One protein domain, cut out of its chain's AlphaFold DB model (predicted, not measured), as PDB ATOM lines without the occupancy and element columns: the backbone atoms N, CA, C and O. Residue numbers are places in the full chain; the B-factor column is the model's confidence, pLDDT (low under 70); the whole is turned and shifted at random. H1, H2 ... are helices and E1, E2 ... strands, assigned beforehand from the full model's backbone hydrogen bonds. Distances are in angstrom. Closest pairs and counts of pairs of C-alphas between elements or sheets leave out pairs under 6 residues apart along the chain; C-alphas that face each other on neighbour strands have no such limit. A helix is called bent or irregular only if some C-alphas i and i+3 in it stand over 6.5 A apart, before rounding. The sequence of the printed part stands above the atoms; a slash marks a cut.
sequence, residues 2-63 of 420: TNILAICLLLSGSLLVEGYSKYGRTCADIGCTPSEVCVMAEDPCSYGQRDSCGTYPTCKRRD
ATOM      1  N   THR A   2     -23.644  -5.916  -3.671       85.75
ATOM      2  CA  THR A   2     -25.086  -6.249  -3.654       85.75
ATOM      3  C   THR A   2     -25.393  -7.746  -3.507       85.75
ATOM      4  O   THR A   2     -26.297  -8.111  -2.765       85.75
ATOM      5  N   ASN A   3     -24.597  -8.626  -4.124       86.50
ATOM      6  CA  ASN A   3     -24.824 -10.078  -4.056       86.50
ATOM      7  C   ASN A   3     -24.627 -10.664  -2.645       86.50
ATOM      8  O   ASN A   3     -25.290 -11.630  -2.292       86.50
ATOM      9  N   ILE A   4     -23.760 -10.064  -1.819       92.12
ATOM     10  CA  ILE A   4     -23.511 -10.538  -0.447       92.12
ATOM     11  C   ILE A   4     -24.706 -10.206   0.459       92.12
ATOM     12  O   ILE A   4     -25.133 -11.045   1.243       92.12
ATOM     13  N   LEU A   5     -25.305  -9.019   0.300       90.06
ATOM     14  CA  LEU A   5     -26.497  -8.627   1.061       90.06
ATOM     15  C   LEU A   5     -27.722  -9.480   0.701       90.06
ATOM     16  O   LEU A   5     -28.477  -9.859   1.592       90.06
ATOM     17  N   ALA A   6     -27.889  -9.836  -0.576       91.69
ATOM     18  CA  ALA A   6     -28.974 -10.716  -1.014       91.69
ATOM     19  C   ALA A   6     -28.852 -12.129  -0.413       91.69
ATOM     20  O   ALA A   6     -29.843 -12.690   0.052       91.69
ATOM     21  N   ILE A   7     -27.633 -12.676  -0.362       92.44
ATOM     22  CA  ILE A   7     -27.369 -13.989   0.242       92.44
ATOM     23  C   ILE A   7     -27.606 -13.948   1.761       92.44
ATOM     24  O   ILE A   7     -28.269 -14.839   2.288       92.44
ATOM     25  N   CYS A   8     -27.159 -12.896   2.460       90.31
ATOM     26  CA  CYS A   8     -27.414 -12.738   3.897       90.31
ATOM     27  C   CYS A   8     -28.909 -12.630   4.232       90.31
ATOM     28  O   CYS A   8     -29.359 -13.246   5.195       90.31
ATOM     29  N   LEU A   9     -29.690 -11.892   3.434       90.00
ATOM     30  CA  LEU A   9     -31.133 -11.769   3.657       90.00
ATOM     31  C   LEU A   9     -31.865 -13.098   3.432       90.00
ATOM     32  O   LEU A   9     -32.705 -13.464   4.252       90.00
ATOM     33  N   LEU A  10     -31.491 -13.858   2.398       88.50
ATOM     34  CA  LEU A  10     -32.050 -15.191   2.159       88.50
ATOM     35  C   LEU A  10     -31.724 -16.165   3.302       88.50
ATOM     36  O   LEU A  10     -32.628 -16.827   3.801       88.50
ATOM     37  N   LEU A  11     -30.475 -16.189   3.779       85.75
ATOM     38  CA  LEU A  11     -30.059 -17.032   4.910       85.75
ATOM     39  C   LEU A  11     -30.790 -16.664   6.210       85.75
ATOM     40  O   LEU A  11     -31.244 -17.550   6.931       85.75
ATOM     41  N   SER A  12     -30.944 -15.369   6.500       83.56
ATOM     42  CA  SER A  12     -31.665 -14.920   7.698       83.56
ATOM     43  C   SER A  12     -33.167 -15.229   7.639       83.56
ATOM     44  O   SER A  12     -33.748 -15.605   8.654       83.56
ATOM     45  N   GLY A  13     -33.787 -15.154   6.455       77.88
ATOM     46  CA  GLY A  13     -35.203 -15.475   6.266       77.88
ATOM     47  C   GLY A  13     -35.516 -16.964   6.428       77.88
ATOM     48  O   GLY A  13     -36.526 -17.310   7.037       77.88
ATOM     49  N   SER A  14     -34.643 -17.854   5.946       72.19
ATOM     50  CA  SER A  14     -34.842 -19.305   6.072       72.19
ATOM     51  C   SER A  14     -34.798 -19.791   7.525       72.19
ATOM     52  O   SER A  14     -35.586 -20.656   7.895       72.19
ATOM     53  N   LEU A  15     -33.949 -19.189   8.365       65.56
ATOM     54  CA  LEU A  15     -33.805 -19.566   9.780       65.56
ATOM     55  C   LEU A  15     -34.995 -19.129  10.654       65.56
ATOM     56  O   LEU A  15     -35.253 -19.731  11.694       65.56
ATOM     57  N   LEU A  16     -35.747 -18.105  10.240       60.75
ATOM     58  CA  LEU A  16     -36.938 -17.628  10.956       60.75
ATOM     59  C   LEU A  16     -38.192 -18.472  10.670       60.75
ATOM     60  O   LEU A  16     -39.122 -18.478  11.475       60.75
ATOM     61  N   VAL A  17     -38.226 -19.202   9.551       59.44
ATOM     62  CA  VAL A  17     -39.405 -19.985   9.136       59.44
ATOM     63  C   VAL A  17     -39.487 -21.342   9.848       59.44
ATOM     64  O   VAL A  17     -40.586 -21.850  10.066       59.44
ATOM     65  N   GLU A  18     -38.363 -21.912  10.289       55.50
ATOM     66  CA  GLU A  18     -38.356 -23.226  10.952       55.50
ATOM     67  C   GLU A  18     -38.795 -23.178  12.428       55.50
ATOM     68  O   GLU A  18     -39.284 -24.176  12.956       55.50
ATOM     69  N   GLY A  19     -38.700 -22.020  13.091       53.62
ATOM     70  CA  GLY A  19     -39.022 -21.891  14.520       53.62
ATOM     71  C   GLY A  19     -40.518 -21.834  14.855       53.62
ATOM     72  O   GLY A  19     -40.898 -22.104  15.991       53.62
ATOM     73  N   TYR A  20     -41.382 -21.508  13.889       55.12
ATOM     74  CA  TYR A  20     -42.767 -21.094  14.171       55.12
ATOM     75  C   TYR A  20     -43.850 -22.136  13.870       55.12
ATOM     76  O   TYR A  20     -45.026 -21.795  13.775       55.12
ATOM     77  N   SER A  21     -43.500 -23.408  13.667       63.47
ATOM     78  CA  SER A  21     -44.489 -24.392  13.193       63.47
ATOM     79  C   SER A  21     -44.644 -25.660  14.021       63.47
ATOM     80  O   SER A  21     -45.453 -26.504  13.644       63.47
ATOM     81  N   LYS A  22     -43.946 -25.806  15.156       67.19
ATOM     82  CA  LYS A  22     -44.171 -26.968  16.034       67.19
ATOM     83  C   LYS A  22     -45.496 -26.854  16.801       67.19
ATOM     84  O   LYS A  22     -46.233 -27.831  16.895       67.19
ATOM     85  N   TYR A  23     -45.814 -25.662  17.302       68.88
ATOM     86  CA  TYR A  23     -46.992 -25.402  18.131       68.88
ATOM     87  C   TYR A  23     -48.045 -24.659  17.299       68.88
ATOM     88  O   TYR A  23     -47.764 -23.599  16.747       68.88
ATOM     89  N   GLY A  24     -49.237 -25.243  17.148       70.81
ATOM     90  CA  GLY A  24     -50.338 -24.680  16.345       70.81
ATOM     91  C   GLY A  24     -50.655 -25.420  15.041       70.81
ATOM     92  O   GLY A  24     -51.646 -25.095  14.391       70.81
ATOM     93  N   ARG A  25     -49.871 -26.440  14.673       80.75
ATOM     94  CA  ARG A  25     -50.257 -27.399  13.629       80.75
ATOM     95  C   ARG A  25     -51.105 -28.512  14.220       80.75
ATOM     96  O   ARG A  25     -50.948 -28.881  15.382       80.75
ATOM     97  N   THR A  26     -52.003 -29.055  13.415       90.62
ATOM     98  CA  THR A  26     -52.835 -30.196  13.796       90.62
ATOM     99  C   THR A  26     -52.324 -31.462  13.124       90.62
ATOM    100  O   THR A  26     -51.538 -31.420  12.178       90.62
ATOM    101  N   CYS A  27     -52.818 -32.618  13.562       93.38
ATOM    102  CA  CYS A  27     -52.585 -33.878  12.860       93.38
ATOM    103  C   CYS A  27     -53.098 -33.898  11.406       93.38
ATOM    104  O   CYS A  27     -52.791 -34.841  10.685       93.38
ATOM    105  N   ALA A  28     -53.855 -32.886  10.961       89.75
ATOM    106  CA  ALA A  28     -54.220 -32.724   9.555       89.75
ATOM    107  C   ALA A  28     -53.054 -32.201   8.696       89.75
ATOM    108  O   ALA A  28     -53.020 -32.451   7.494       89.75
ATOM    109  N   ASP A  29     -52.087 -31.513   9.313       89.38
ATOM    110  CA  ASP A  29     -50.971 -30.853   8.627       89.38
ATOM    111  C   ASP A  29     -49.714 -31.735   8.539       89.38
ATOM    112  O   ASP A  29     -48.727 -31.358   7.905       89.38
ATOM    113  N   ILE A  30     -49.726 -32.901   9.195       89.12
ATOM    114  CA  ILE A  30     -48.611 -33.850   9.230       89.12
ATOM    115  C   ILE A  30     -49.087 -35.214   8.741       89.12
ATOM    116  O   ILE A  30     -49.951 -35.850   9.339       89.12
ATOM    117  N   GLY A  31     -48.465 -35.698   7.667       92.31
ATOM    118  CA  GLY A  31     -48.637 -37.071   7.214       92.31
ATOM    119  C   GLY A  31     -47.743 -38.019   8.008       92.31
ATOM    120  O   GLY A  31     -46.535 -38.049   7.785       92.31
ATOM    121  N   CYS A  32     -48.326 -38.813   8.906       95.94
ATOM    122  CA  CYS A  32     -47.629 -39.954   9.504       95.94
ATOM    123  C   CYS A  32     -47.595 -41.146   8.543       95.94
ATOM    124  O   CYS A  32     -48.443 -41.274   7.654       95.94
ATOM    125  N   THR A  33     -46.632 -42.049   8.732       95.31
ATOM    126  CA  THR A  33     -46.571 -43.283   7.936       95.31
ATOM    127  C   THR A  33     -47.791 -44.185   8.199       95.31
ATOM    128  O   THR A  33     -48.417 -44.088   9.256       95.31
ATOM    129  N   PRO A  34     -48.141 -45.123   7.296       94.00
ATOM    130  CA  PRO A  34     -49.290 -46.015   7.484       94.00
ATOM    131  C   PRO A  34     -49.204 -46.921   8.717       94.00
ATOM    132  O   PRO A  34     -50.231 -47.454   9.123       94.00
ATOM    133  N   SER A  35     -48.016 -47.122   9.293       94.69
ATOM    134  CA  SER A  35     -47.771 -47.857  10.549       94.69
ATOM    135  C   SER A  35     -47.857 -46.979  11.804       94.69
ATOM    136  O   SER A  35     -47.751 -47.466  12.931       94.69
ATOM    137  N   GLU A  36     -48.042 -45.677  11.626       96.38
ATOM    138  CA  GLU A  36     -48.106 -44.690  12.690       96.38
ATOM    139  C   GLU A  36     -49.503 -44.078  12.762       96.38
ATOM    140  O   GLU A  36     -50.332 -44.178  11.850       96.38
ATOM    141  N   VAL A  37     -49.793 -43.483  13.908       95.75
ATOM    142  CA  VAL A  37     -50.975 -42.667  14.120       95.75
ATOM    143  C   VAL A  37     -50.508 -41.322  14.648       95.75
ATOM    144  O   VAL A  37     -49.639 -41.255  15.521       95.75
ATOM    145  N   CYS A  38     -51.042 -40.249  14.073       96.19
ATOM    146  CA  CYS A  38     -50.776 -38.923  14.595       96.19
ATOM    147  C   CYS A  38     -51.532 -38.761  15.912       96.19
ATOM    148  O   CYS A  38     -52.747 -38.960  15.967       96.19
ATOM    149  N   VAL A  39     -50.806 -38.414  16.964       95.25
ATOM    150  CA  VAL A  39     -51.359 -38.069  18.269       95.25
ATOM    151  C   VAL A  39     -50.899 -36.668  18.629       95.25
ATOM    152  O   VAL A  39     -49.773 -36.276  18.335       95.25
ATOM    153  N   MET A  40     -51.775 -35.902  19.266       94.56
ATOM    154  CA  MET A  40     -51.384 -34.632  19.861       94.56
ATOM    155  C   MET A  40     -50.657 -34.942  21.169       94.56
ATOM    156  O   MET A  40     -51.255 -35.496  22.090       94.56
ATOM    157  N   ALA A  41     -49.365 -34.637  21.227       93.31
ATOM    158  CA  ALA A  41     -48.598 -34.659  22.462       93.31
ATOM    159  C   ALA A  41     -48.627 -33.268  23.095       93.31
ATOM    160  O   ALA A  41     -48.652 -32.258  22.395       93.31
ATOM    161  N   GLU A  42     -48.633 -33.216  24.419       92.38
ATOM    162  CA  GLU A  42     -48.628 -31.972  25.177       92.38
ATOM    163  C   GLU A  42     -47.285 -31.844  25.898       92.38
ATOM    164  O   GLU A  42     -46.944 -32.692  26.722       92.38
ATOM    165  N   ASP A  43     -46.509 -30.809  25.561       92.12
ATOM    166  CA  ASP A  43     -45.314 -30.444  26.325       92.12
ATOM    167  C   ASP A  43     -45.760 -29.526  27.480       92.12
ATOM    168  O   ASP A  43     -46.258 -28.422  27.215       92.12
ATOM    169  N   PRO A  44     -45.611 -29.948  28.753       90.81
ATOM    170  CA  PRO A  44     -46.084 -29.179  29.893       90.81
ATOM    171  C   PRO A  44     -45.358 -27.836  29.986       90.81
ATOM    172  O   PRO A  44     -44.129 -27.753  30.010       90.81
ATOM    173  N   CYS A  45     -46.140 -26.767  30.074       90.44
ATOM    174  CA  CYS A  45     -45.621 -25.417  30.212       90.44
ATOM    175  C   CYS A  45     -45.077 -25.157  31.615       90.44
ATOM    176  O   CYS A  45     -45.842 -25.054  32.573       90.44
ATOM    177  N   SER A  46     -43.763 -24.947  31.728       91.44
ATOM    178  CA  SER A  46     -43.205 -24.282  32.908       91.44
ATOM    179  C   SER A  46     -43.576 -22.798  32.895       91.44
ATOM    180  O   SER A  46     -43.581 -22.148  31.846       91.44
ATOM    181  N   TYR A  47     -43.906 -22.255  34.070       88.56
ATOM    182  CA  TYR A  47     -44.311 -20.859  34.229       88.56
ATOM    183  C   TYR A  47     -43.223 -19.923  33.672       88.56
ATOM    184  O   TYR A  47     -42.114 -19.876  34.195       88.56
ATOM    185  N   GLY A  48     -43.533 -19.212  32.582       84.44
ATOM    186  CA  GLY A  48     -42.607 -18.298  31.898       84.44
ATOM    187  C   GLY A  48     -42.051 -18.779  30.550       84.44
ATOM    188  O   GLY A  48     -41.432 -17.975  29.865       84.44
ATOM    189  N   GLN A  49     -42.303 -20.024  30.120       79.38
ATOM    190  CA  GLN A  49     -41.832 -20.545  28.821       79.38
ATOM    191  C   GLN A  49     -42.966 -20.819  27.827       79.38
ATOM    192  O   GLN A  49     -43.043 -21.895  27.242       79.38
ATOM    193  N   ARG A  50     -43.861 -19.842  27.629       75.31
ATOM    194  CA  ARG A  50     -45.036 -19.999  26.747       75.31
ATOM    195  C   ARG A  50     -44.682 -20.277  25.285       75.31
ATOM    196  O   ARG A  50     -45.485 -20.879  24.589       75.31
ATOM    197  N   ASP A  51     -43.490 -19.885  24.849       80.56
ATOM    198  CA  ASP A  51     -43.070 -20.015  23.451       80.56
ATOM    199  C   ASP A  51     -42.508 -21.409  23.115       80.56
ATOM    200  O   ASP A  51     -42.268 -21.718  21.950       80.56
ATOM    201  N   SER A  52     -42.259 -22.262  24.118       81.75
ATOM    202  CA  SER A  52     -41.603 -23.573  23.942       81.75
ATOM    203  C   SER A  52     -42.432 -24.757  24.440       81.75
ATOM    204  O   SER A  52     -41.961 -25.896  24.424       81.75
ATOM    205  N   CYS A  53     -43.667 -24.514  24.863       87.12
ATOM    206  CA  CYS A  53     -44.555 -25.514  25.436       87.12
ATOM    207  C   CYS A  53     -45.949 -25.422  24.809       87.12
ATOM    208  O   CYS A  53     -46.314 -24.407  24.216       87.12
ATOM    209  N   GLY A  54     -46.735 -26.483  24.945       90.00
ATOM    210  CA  GLY A  54     -48.059 -26.580  24.342       90.00
ATOM    211  C   GLY A  54     -48.246 -27.879  23.574       90.00
ATOM    212  O   GLY A  54     -47.436 -28.803  23.645       90.00
ATOM    213  N   THR A  55     -49.351 -27.957  22.843       91.50
ATOM    214  CA  THR A  55     -49.741 -29.156  22.107       91.50
ATOM    215  C   THR A  55     -49.114 -29.174  20.715       91.50
ATOM    216  O   THR A  55     -49.180 -28.184  19.983       91.50
ATOM    217  N   TYR A  56     -48.527 -30.305  20.335       93.38
ATOM    218  CA  TYR A  56     -47.913 -30.508  19.026       93.38
ATOM    219  C   TYR A  56     -48.257 -31.894  18.461       93.38
ATOM    220  O   TYR A  56     -48.356 -32.872  19.209       93.38
ATOM    221  N   PRO A  57     -48.451 -32.007  17.139       93.62
ATOM    222  CA  PRO A  57     -48.688 -33.285  16.484       93.62
ATOM    223  C   PRO A  57     -47.405 -34.126  16.479       93.62
ATOM    224  O   PRO A  57     -46.330 -33.646  16.119       93.62
ATOM    225  N   THR A  58     -47.516 -35.399  16.858       93.38
ATOM    226  CA  THR A  58     -46.422 -36.375  16.806       93.38
ATOM    227  C   THR A  58     -46.900 -37.705  16.230       93.38
ATOM    228  O   THR A  58     -48.028 -38.138  16.470       93.38
ATOM    229  N   CYS A  59     -46.048 -38.374  15.457       95.62
ATOM    230  CA  CYS A  59     -46.339 -39.692  14.903       95.62
ATOM    231  C   CYS A  59     -45.910 -40.770  15.894       95.62
ATOM    232  O   CYS A  59     -44.723 -40.940  16.172       95.62
ATOM    233  N   LYS A  60     -46.877 -41.524  16.420       94.75
ATOM    234  CA  LYS A  60     -46.612 -42.660  17.304       94.75
ATOM    235  C   LYS A  60     -46.890 -43.960  16.561       94.75
ATOM    236  O   LYS A  60     -47.943 -44.116  15.948       94.75
ATOM    237  N   ARG A  61     -45.958 -44.915  16.615       95.12
ATOM    238  CA  ARG A  61     -46.173 -46.259  16.053       95.12
ATOM    239  C   ARG A  61     -47.358 -46.930  16.735       95.12
ATOM    240  O   ARG A  61     -47.463 -46.889  17.960       95.12
ATOM    241  N   ARG A  62     -48.227 -47.579  15.953       86.94
ATOM    242  CA  ARG A  62     -49.386 -48.301  16.510       86.94
ATOM    243  C   ARG A  62     -48.969 -49.388  17.500       86.94
ATOM    244  O   ARG A  62     -49.668 -49.600  18.481       86.94
ATOM    245  N   ASP A  63     -47.791 -49.972  17.310       84.44
ATOM    246  CA  ASP A  63     -47.266 -51.054  18.152       84.44
ATOM    247  C   ASP A  63     -46.823 -50.586  19.551       84.44
ATOM    248  O   ASP A  63     -46.629 -51.406  20.445       84.44
TER     249      ASP A  63
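AT A GLANCE: This is residues 2 to 63 of the 420 residues of the protein "Putative conserved secreted protein" of Xenopsylla cheopis (oriental rat flea) (UniProt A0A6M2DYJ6). A bent two-stranded hairpin, E1 and E2, makes a small body together with the loops at its sides, and one straight helix, H1, sticks out from that body as a free arm. Residues 2 to 18, of which 2 to 17 belong to H1, stand free, and this arm makes much of the length. The printed part has 62 residues with one named helix and two named strands, in the order H1, E1, E2 along the chain; the sheet has the order E1 - E2 and is antiparallel, and the class is mixed, helices and strands. The whole is extended, with a radius of gyration of the C-alphas of 16.6 A, and the C-alphas span 54 by 36 by 17 A.

IN THESE COORDINATES: Strand E1 holds residues 36 to 43 and measures 19.9 A from first to last C-alpha, beginning with C-alpha 36 at (-48.106, -44.690, 12.690). Strand E2 holds residues 54 to 61 and measures 21.4 A, ending with C-alpha 61 at (-46.173, -46.259, 16.053). Helix H1 holds residues 2 to 17 and measures 23.6 A, from C-alpha 2 at (-25.086, -6.249, -3.654) to C-alpha 17 at (-39.405, -19.985, 9.136).

HOW THE PARTS SIT: E1 and E2 form a hairpin of antiparallel neighbour strands, with an angle of 150 degrees between their N-to-C directions. The C-alphas of Glu 36 and Arg 61 face each other at 4.2 A, and those of Asp 43 and Gly 54 face each other at 5.1 A. N 39 and O 58 are within hydrogen-bond range at 2.8 A, and N 54 and O 43 at 3.0 A. E1 bends by 50 degrees at residue 40, and E2 bends by 51 degrees at residue 57; the C-alphas of these two residues face each other at 4.5 A. H1 is apart from E2, with no C-alpha of the one within 8 A of the other. H1 is not bent, and in its backbone 10 of 12 O i to N i+4 pairs are within hydrogen-bond range.

THE WHOLE: The two C-alphas farthest apart are those of Thr 2 and Asp 63, at 54.5 A, and the outline is flat, but only just. Without the stretch that stands free, the body has 45 residues and spans 37 by 21 by 13 A. The link from H1 to E1 is long, with 18 residues, 18 to 35, and no named element in it; the link from E1 to E2 is short, with 10 residues. The printed part has no cut. The mean pLDDT of the printed part is 85.1, and residues 15 to 23 are under 70.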